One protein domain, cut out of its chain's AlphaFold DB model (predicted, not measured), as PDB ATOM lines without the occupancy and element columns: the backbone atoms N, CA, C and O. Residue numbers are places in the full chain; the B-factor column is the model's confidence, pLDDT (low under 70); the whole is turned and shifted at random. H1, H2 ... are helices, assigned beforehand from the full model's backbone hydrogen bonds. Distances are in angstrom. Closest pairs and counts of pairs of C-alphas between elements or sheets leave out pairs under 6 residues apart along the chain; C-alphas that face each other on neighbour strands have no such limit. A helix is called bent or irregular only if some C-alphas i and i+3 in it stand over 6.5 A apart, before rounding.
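Overview. This is residues 983 to 1007 and 1035 to 1073 of the 1217 residues of an uncharacterized protein of Tetradesmus obliquus (UniProt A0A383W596). Two helices, H1 and H2, pack side by side and run opposite ways, and from the end of H2 a long third helix, H3, carries on as an arm, most of which sticks out alone. Residues 1052 to 1073 of H3 stand free beyond the packed part, and residues 1001 to 1007 of H1 stand free at the other end; these two arms make the length of 65 A. The printed part has 64 residues with three named helices, H1, H2 and H3 in that order, and no named strand, and its class is all helix. It is extended, with a radius of gyration of the C-alphas of 18.7 A, and the C-alphas span 65 by 20 by 16 A.

Along the chain. The printed part begins with Ala 983 and Asn 984, which come before H1. H1 is residues 985 to 1007, from C-alpha 985 at (-3.344, 43.771, 17.841) to C-alpha 1007 at (-8.802, 13.283, 11.670), 31.6 A from first to last C-alpha. After the cut comes H2, residues 1035 to 1046, 16.2 A long, beginning with C-alpha 1035 at (1.631, 24.986, 19.035). Asn 1047 lies between H2 and H3. H3 is residues 1048 to 1073, the longest helix with 26 residues and 37.4 A, and it ends with C-alpha 1073 at (-21.678, 73.813, 31.534).

Arrangement. H1 and H2 touch, with 9 pairs of C-alphas within 8 A. Their closest C-alphas are those of Arg 993 and Ala 1037, 6.7 A apart. The two helices run opposite ways at a shallow tilt of 30 degrees, and their centres are 12.1 A apart. H2 and H3 meet only through their link, which is tight, with 1 residue. H1 and H3 are only just apart, their closest C-alphas being 8.4 A from each other. H3 touches no helix. In H1, H2 and H3 every backbone O i to N i+4 pair is within hydrogen-bond range, and no helix is bent or irregular.

Size, cuts and confidence. The outline is a rod, and the two C-alphas farthest apart are those of Ala 1007 and Gly 1073, 65.0 A. Without the stretches that stand free, the body has 35 residues, spans 28 by 20 by 9 A and has a radius of gyration of 9.7 A. Residues 1008 to 1034 are cut out and not printed, and the C-alphas of Ala 1007 and Ser 1035 are 17.3 A apart across the cut. No link that is printed whole is long. The mean pLDDT of the printed part is 79.9, and it is under 70 at residue 983, residue 1003, residues 1006 to 1007 and residue 1035.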
ATOM      1  N   ALA A 983      -5.541  47.845  13.840       61.44
ATOM      2  CA  ALA A 983      -5.625  48.996  14.746       61.44
ATOM      3  C   ALA A 983      -5.681  48.618  16.248       61.44
ATOM      4  O   ALA A 983      -5.546  49.481  17.120       61.44
ATOM      5  N   ASN A 984      -5.886  47.339  16.581       77.31
ATOM      6  CA  ASN A 984      -5.778  46.799  17.933       77.31
ATOM      7  C   ASN A 984      -5.259  45.343  17.885       77.31
ATOM      8  O   ASN A 984      -6.069  44.412  17.800       77.31
ATOM      9  N   PRO A 985      -3.941  45.099  18.031       72.50
ATOM     10  CA  PRO A 985      -3.344  43.771  17.841       72.50
ATOM     11  C   PRO A 985      -3.881  42.692  18.797       72.50
ATOM     12  O   PRO A 985      -3.739  41.503  18.526       72.50
ATOM     13  N   LEU A 986      -4.539  43.075  19.898       75.31
ATOM     14  CA  LEU A 986      -5.205  42.135  20.802       75.31
ATOM     15  C   LEU A 986      -6.593  41.715  20.305       75.31
ATOM     16  O   LEU A 986      -6.968  40.562  20.490       75.31
ATOM     17  N   ALA A 987      -7.329  42.604  19.631       74.50
ATOM     18  CA  ALA A 987      -8.572  42.236  18.951       74.50
ATOM     19  C   ALA A 987      -8.291  41.360  17.719       74.50
ATOM     20  O   ALA A 987      -9.023  40.400  17.478       74.50
ATOM     21  N   TYR A 988      -7.201  41.637  16.995       81.50
ATOM     22  CA  TYR A 988      -6.696  40.749  15.948       81.50
ATOM     23  C   TYR A 988      -6.314  39.371  16.515       81.50
ATOM     24  O   TYR A 988      -6.832  38.363  16.044       81.50
ATOM     25  N   ALA A 989      -5.524  39.308  17.595       76.00
ATOM     26  CA  ALA A 989      -5.165  38.046  18.254       76.00
ATOM     27  C   ALA A 989      -6.388  37.235  18.735       76.00
ATOM     28  O   ALA A 989      -6.455  36.032  18.489       76.00
ATOM     29  N   ASP A 990      -7.385  37.870  19.362       76.88
ATOM     30  CA  ASP A 990      -8.627  37.198  19.785       76.88
ATOM     31  C   ASP A 990      -9.504  36.742  18.595       76.88
ATOM     32  O   ASP A 990     -10.304  35.812  18.735       76.88
ATOM     33  N   THR A 991      -9.370  37.366  17.420       81.44
ATOM     34  CA  THR A 991     -10.098  36.999  16.188       81.44
ATOM     35  C   THR A 991      -9.399  35.858  15.451       81.44
ATOM     36  O   THR A 991     -10.034  34.855  15.118       81.44
ATOM     37  N   LEU A 992      -8.076  35.944  15.299       79.44
ATOM     38  CA  LEU A 992      -7.230  34.894  14.733       79.44
ATOM     39  C   LEU A 992      -7.275  33.623  15.596       79.44
ATOM     40  O   LEU A 992      -7.349  32.522  15.053       79.44
ATOM     41  N   ARG A 993      -7.364  33.759  16.929       83.56
ATOM     42  CA  ARG A 993      -7.673  32.640  17.833       83.56
ATOM     43  C   ARG A 993      -8.980  31.948  17.447       83.56
ATOM     44  O   ARG A 993      -8.974  30.739  17.270       83.56
ATOM     45  N   LYS A 994     -10.083  32.691  17.293       79.62
ATOM     46  CA  LYS A 994     -11.392  32.108  16.939       79.62
ATOM     47  C   LYS A 994     -11.363  31.411  15.580       79.62
ATOM     48  O   LYS A 994     -11.916  30.322  15.472       79.62
ATOM     49  N   ARG A 995     -10.696  31.993  14.570       80.00
ATOM     50  CA  ARG A 995     -10.471  31.324  13.276       80.00
ATOM     51  C   ARG A 995      -9.717  30.004  13.478       80.00
ATOM     52  O   ARG A 995     -10.230  28.955  13.100       80.00
ATOM     53  N   MET A 996      -8.566  30.017  14.158       77.31
ATOM     54  CA  MET A 996      -7.806  28.788  14.433       77.31
ATOM     55  C   MET A 996      -8.592  27.752  15.244       77.31
ATOM     56  O   MET A 996      -8.522  26.576  14.910       77.31
ATOM     57  N   ASP A 997      -9.357  28.151  16.264       76.94
ATOM     58  CA  ASP A 997     -10.173  27.237  17.073       76.94
ATOM     59  C   ASP A 997     -11.266  26.552  16.213       76.94
ATOM     60  O   ASP A 997     -11.517  25.357  16.381       76.94
ATOM     61  N   MET A 998     -11.849  27.250  15.224       77.38
ATOM     62  CA  MET A 998     -12.774  26.651  14.245       77.38
ATOM     63  C   MET A 998     -12.069  25.666  13.296       77.38
ATOM     64  O   MET A 998     -12.529  24.533  13.143       77.38
ATOM     65  N   HIS A 999     -10.929  26.042  12.704       76.12
ATOM     66  CA  HIS A 999     -10.178  25.145  11.811       76.12
ATOM     67  C   HIS A 999      -9.574  23.942  12.555       76.12
ATOM     68  O   HIS A 999      -9.530  22.845  12.003       76.12
ATOM     69  N   LEU A1000      -9.169  24.097  13.821       79.38
ATOM     70  CA  LEU A1000      -8.745  22.999  14.694       79.38
ATOM     71  C   LEU A1000      -9.902  22.040  15.001       79.38
ATOM     72  O   LEU A1000      -9.686  20.830  15.017       79.38
ATOM     73  N   GLY A1001     -11.120  22.556  15.200       76.12
ATOM     74  CA  GLY A1001     -12.328  21.740  15.331       76.12
ATOM     75  C   GLY A1001     -12.611  20.917  14.070       76.12
ATOM     76  O   GLY A1001     -12.777  19.700  14.155       76.12
ATOM     77  N   ALA A1002     -12.579  21.556  12.898       72.62
ATOM     78  CA  ALA A1002     -12.766  20.887  11.609       72.62
ATOM     79  C   ALA A1002     -11.669  19.841  11.326       72.62
ATOM     80  O   ALA A1002     -11.976  18.707  10.961       72.62
ATOM     81  N   ALA A1003     -10.397  20.174  11.565       68.12
ATOM     82  CA  ALA A1003      -9.275  19.254  11.389       68.12
ATOM     83  C   ALA A1003      -9.320  18.070  12.373       68.12
ATOM     84  O   ALA A1003      -8.983  16.950  11.996       68.12
ATOM     85  N   ALA A1004      -9.776  18.280  13.613       70.94
ATOM     86  CA  ALA A1004      -9.986  17.199  14.574       70.94
ATOM     87  C   ALA A1004     -11.141  16.270  14.157       70.94
ATOM     88  O   ALA A1004     -11.011  15.053  14.281       70.94
ATOM     89  N   ALA A1005     -12.233  16.819  13.614       71.81
ATOM     90  CA  ALA A1005     -13.333  16.030  13.061       71.81
ATOM     91  C   ALA A1005     -12.893  15.223  11.823       71.81
ATOM     92  O   ALA A1005     -13.167  14.027  11.743       71.81
ATOM     93  N   ALA A1006     -12.137  15.836  10.907       69.31
ATOM     94  CA  ALA A1006     -11.568  15.159   9.741       69.31
ATOM     95  C   ALA A1006     -10.566  14.056  10.136       69.31
ATOM     96  O   ALA A1006     -10.604  12.961   9.578       69.31
ATOM     97  N   ALA A1007      -9.717  14.295  11.140       65.31
ATOM     98  CA  ALA A1007      -8.802  13.283  11.670       65.31
ATOM     99  C   ALA A1007      -9.541  12.122  12.365       65.31
ATOM    100  O   ALA A1007      -9.132  10.971  12.227       65.31
ATOM    101  N   SER A1035       0.570  24.138  18.467       69.69
ATOM    102  CA  SER A1035       1.631  24.986  19.035       69.69
ATOM    103  C   SER A1035       1.411  26.468  18.727       69.69
ATOM    104  O   SER A1035       1.595  27.279  19.629       69.69
ATOM    105  N   ALA A1036       0.934  26.817  17.527       71.81
ATOM    106  CA  ALA A1036       0.585  28.196  17.177       71.81
ATOM    107  C   ALA A1036      -0.554  28.738  18.065       71.81
ATOM    108  O   ALA A1036      -0.413  29.794  18.679       71.81
ATOM    109  N   ALA A1037      -1.640  27.973  18.234       77.06
ATOM    110  CA  ALA A1037      -2.736  28.322  19.139       77.06
ATOM    111  C   ALA A1037      -2.273  28.488  20.596       77.06
ATOM    112  O   ALA A1037      -2.699  29.419  21.281       77.06
ATOM    113  N   ARG A1038      -1.346  27.640  21.062       79.12
ATOM    114  CA  ARG A1038      -0.757  27.768  22.399       79.12
ATOM    115  C   ARG A1038       0.113  29.023  22.542       79.12
ATOM    116  O   ARG A1038      -0.016  29.718  23.543       79.12
ATOM    117  N   GLN A1039       0.971  29.326  21.567       79.00
ATOM    118  CA  GLN A1039       1.798  30.540  21.576       79.00
ATOM    119  C   GLN A1039       0.934  31.808  21.536       79.00
ATOM    120  O   GLN A1039       1.198  32.755  22.276       79.00
ATOM    121  N   LEU A1040      -0.146  31.802  20.748       79.75
ATOM    122  CA  LEU A1040      -1.118  32.891  20.705       79.75
ATOM    123  C   LEU A1040      -1.860  33.054  22.040       79.75
ATOM    124  O   LEU A1040      -2.039  34.175  22.511       79.75
ATOM    125  N   GLU A1041      -2.249  31.958  22.696       82.44
ATOM    126  CA  GLU A1041      -2.823  32.018  24.041       82.44
ATOM    127  C   GLU A1041      -1.811  32.551  25.069       82.44
ATOM    128  O   GLU A1041      -2.158  33.440  25.846       82.44
ATOM    129  N   GLU A1042      -0.558  32.095  25.059       83.50
ATOM    130  CA  GLU A1042       0.492  32.612  25.948       83.50
ATOM    131  C   GLU A1042       0.752  34.121  25.701       83.50
ATOM    132  O   GLU A1042       0.877  34.882  26.665       83.50
ATOM    133  N   PHE A1043       0.685  34.595  24.448       83.56
ATOM    134  CA  PHE A1043       0.737  36.020  24.082       83.56
ATOM    135  C   PHE A1043      -0.477  36.823  24.589       83.56
ATOM    136  O   PHE A1043      -0.310  37.874  25.217       83.56
ATOM    137  N   ILE A1044      -1.705  36.335  24.377       83.69
ATOM    138  CA  ILE A1044      -2.936  36.977  24.877       83.69
ATOM    139  C   ILE A1044      -2.909  37.042  26.411       83.69
ATOM    140  O   ILE A1044      -3.247  38.070  27.003       83.69
ATOM    141  N   GLN A1045      -2.461  35.977  27.083       85.94
ATOM    142  CA  GLN A1045      -2.350  35.940  28.540       85.94
ATOM    143  C   GLN A1045      -1.268  36.886  29.076       85.94
ATOM    144  O   GLN A1045      -1.539  37.606  30.042       85.94
ATOM    145  N   GLY A1046      -0.098  36.952  28.433       84.38
ATOM    146  CA  GLY A1046       0.976  37.887  28.779       84.38
ATOM    147  C   GLY A1046       0.557  39.359  28.680       84.38
ATOM    148  O   GLY A1046       0.967  40.174  29.505       84.38
ATOM    149  N   ASN A1047      -0.333  39.690  27.739       87.19
ATOM    150  CA  ASN A1047      -0.808  41.053  27.490       87.19
ATOM    151  C   ASN A1047      -2.040  41.488  28.316       87.19
ATOM    152  O   ASN A1047      -2.432  42.659  28.269       87.19
ATOM    153  N   LYS A1048      -2.618  40.620  29.161       85.12
ATOM    154  CA  LYS A1048      -3.713  40.990  30.089       85.12
ATOM    155  C   LYS A1048      -3.420  42.234  30.964       85.12
ATOM    156  O   LYS A1048      -4.334  43.039  31.158       85.12
ATOM    157  N   PRO A1049      -2.189  42.486  31.463       81.50
ATOM    158  CA  PRO A1049      -1.867  43.723  32.183       81.50
ATOM    159  C   PRO A1049      -1.927  44.984  31.306       81.50
ATOM    160  O   PRO A1049      -2.232  46.064  31.814       81.50
ATOM    161  N   LEU A1050      -1.664  44.870  29.997       72.12
ATOM    162  CA  LEU A1050      -1.801  45.975  29.043       72.12
ATOM    163  C   LEU A1050      -3.273  46.258  28.726       72.12
ATOM    164  O   LEU A1050      -3.664  47.423  28.769       72.12
ATOM    165  N   GLN A1051      -4.117  45.230  28.567       78.94
ATOM    166  CA  GLN A1051      -5.577  45.412  28.493       78.94
ATOM    167  C   GLN A1051      -6.117  46.164  29.725       78.94
ATOM    168  O   GLN A1051      -6.888  47.115  29.591       78.94
ATOM    169  N   GLN A1052      -5.661  45.810  30.933       84.38
ATOM    170  CA  GLN A1052      -6.055  46.509  32.165       84.38
ATOM    171  C   GLN A1052      -5.561  47.965  32.224       84.38
ATOM    172  O   GLN A1052      -6.271  48.825  32.749       84.38
ATOM    173  N   LYS A1053      -4.376  48.276  31.674       83.25
ATOM    174  CA  LYS A1053      -3.900  49.663  31.519       83.25
ATOM    175  C   LYS A1053      -4.747  50.438  30.504       83.25
ATOM    176  O   LYS A1053      -5.195  51.535  30.826       83.25
ATOM    177  N   ALA A1054      -5.025  49.864  29.333       75.50
ATOM    178  CA  ALA A1054      -5.842  50.484  28.290       75.50
ATOM    179  C   ALA A1054      -7.277  50.769  28.774       75.50
ATOM    180  O   ALA A1054      -7.787  51.870  28.581       75.50
ATOM    181  N   ALA A1055      -7.896  49.831  29.499       84.44
ATOM    182  CA  ALA A1055      -9.206  50.032  30.119       84.44
ATOM    183  C   ALA A1055      -9.201  51.181  31.147       84.44
ATOM    184  O   ALA A1055     -10.116  52.005  31.158       84.44
ATOM    185  N   ARG A1056      -8.150  51.291  31.976       87.31
ATOM    186  CA  ARG A1056      -7.977  52.411  32.922       87.31
ATOM    187  C   ARG A1056      -7.739  53.749  32.215       87.31
ATOM    188  O   ARG A1056      -8.275  54.756  32.664       87.31
ATOM    189  N   LEU A1057      -6.989  53.766  31.111       85.19
ATOM    190  CA  LEU A1057      -6.794  54.965  30.288       85.19
ATOM    191  C   LEU A1057      -8.103  55.409  29.622       85.19
ATOM    192  O   LEU A1057      -8.435  56.589  29.686       85.19
ATOM    193  N   LYS A1058      -8.894  54.476  29.074       86.94
ATOM    194  CA  LYS A1058     -10.221  54.772  28.506       86.94
ATOM    195  C   LYS A1058     -11.182  55.327  29.564       86.94
ATOM    196  O   LYS A1058     -11.845  56.327  29.306       86.94
ATOM    197  N   LEU A1059     -11.189  54.753  30.772       90.44
ATOM    198  CA  LEU A1059     -11.954  55.281  31.911       90.44
ATOM    199  C   LEU A1059     -11.484  56.692  32.315       90.44
ATOM    200  O   LEU A1059     -12.309  57.572  32.544       90.44
ATOM    201  N   GLY A1060     -10.169  56.929  32.363       88.31
ATOM    202  CA  GLY A1060      -9.589  58.237  32.686       88.31
ATOM    203  C   GLY A1060      -9.887  59.315  31.638       88.31
ATOM    204  O   GLY A1060     -10.169  60.456  31.998       88.31
ATOM    205  N   LEU A1061      -9.894  58.957  30.350       88.75
ATOM    206  CA  LEU A1061     -10.340  59.837  29.266       88.75
ATOM    207  C   LEU A1061     -11.836  60.149  29.383       88.75
ATOM    208  O   LEU A1061     -12.212  61.314  29.303       88.75
ATOM    209  N   GLN A1062     -12.676  59.148  29.659       89.12
ATOM    210  CA  GLN A1062     -14.119  59.337  29.841       89.12
ATOM    211  C   GLN A1062     -14.438  60.234  31.053       89.12
ATOM    212  O   GLN A1062     -15.291  61.117  30.963       89.12
ATOM    213  N   GLN A1063     -13.704  60.085  32.163       88.62
ATOM    214  CA  GLN A1063     -13.790  60.991  33.316       88.62
ATOM    215  C   GLN A1063     -13.322  62.414  32.973       88.62
ATOM    216  O   GLN A1063     -13.980  63.380  33.355       88.62
ATOM    217  N   ARG A1064     -12.224  62.567  32.220       88.81
ATOM    218  CA  ARG A1064     -11.734  63.882  31.768       88.81
ATOM    219  C   ARG A1064     -12.739  64.571  30.837       88.81
ATOM    220  O   ARG A1064     -12.956  65.771  30.970       88.81
ATOM    221  N   GLN A1065     -13.399  63.816  29.959       89.44
ATOM    222  CA  GLN A1065     -14.442  64.318  29.062       89.44
ATOM    223  C   GLN A1065     -15.692  64.770  29.839       89.44
ATOM    224  O   GLN A1065     -16.216  65.850  29.572       89.44
ATOM    225  N   GLN A1066     -16.117  64.023  30.869       88.12
ATOM    226  CA  GLN A1066     -17.170  64.476  31.791       88.12
ATOM    227  C   GLN A1066     -16.774  65.750  32.557       88.12
ATOM    228  O   GLN A1066     -17.597  66.651  32.706       88.12
ATOM    229  N   GLN A1067     -15.523  65.866  33.013       87.75
ATOM    230  CA  GLN A1067     -15.033  67.083  33.675       87.75
ATOM    231  C   GLN A1067     -15.017  68.293  32.727       87.75
ATOM    232  O   GLN A1067     -15.422  69.380  33.130       87.75
ATOM    233  N   GLN A1068     -14.628  68.110  31.461       88.12
ATOM    234  CA  GLN A1068     -14.691  69.165  30.444       88.12
ATOM    235  C   GLN A1068     -16.135  69.604  30.157       88.12
ATOM    236  O   GLN A1068     -16.403  70.803  30.134       88.12
ATOM    237  N   GLN A1069     -17.085  68.667  30.043       84.31
ATOM    238  CA  GLN A1069     -18.511  68.998  29.906       84.31
ATOM    239  C   GLN A1069     -19.055  69.758  31.130       84.31
ATOM    240  O   GLN A1069     -19.805  70.719  30.971       84.31
ATOM    241  N   GLN A1070     -18.645  69.397  32.351       81.75
ATOM    242  CA  GLN A1070     -19.031  70.133  33.565       81.75
ATOM    243  C   GLN A1070     -18.419  71.543  33.630       81.75
ATOM    244  O   GLN A1070     -19.076  72.465  34.116       81.75
ATOM    245  N   GLN A1071     -17.199  71.739  33.120       81.50
ATOM    246  CA  GLN A1071     -16.570  73.063  33.034       81.50
ATOM    247  C   GLN A1071     -17.209  73.946  31.953       81.50
ATOM    248  O   GLN A1071     -17.487  75.111  32.218       81.50
ATOM    249  N   GLN A1072     -17.532  73.402  30.776       74.06
ATOM    250  CA  GLN A1072     -18.283  74.133  29.745       74.06
ATOM    251  C   GLN A1072     -19.708  74.477  30.214       74.06
ATOM    252  O   GLN A1072     -20.191  75.587  29.992       74.06
ATOM    253  N   GLY A1073     -20.366  73.565  30.936       74.19
ATOM    254  CA  GLY A1073     -21.678  73.813  31.534       74.19
ATOM    255  C   GLY A1073     -21.673  74.900  32.617       74.19
ATOM    256  O   GLY A1073     -22.670  75.605  32.770       74.19
TER     257      GLY A1073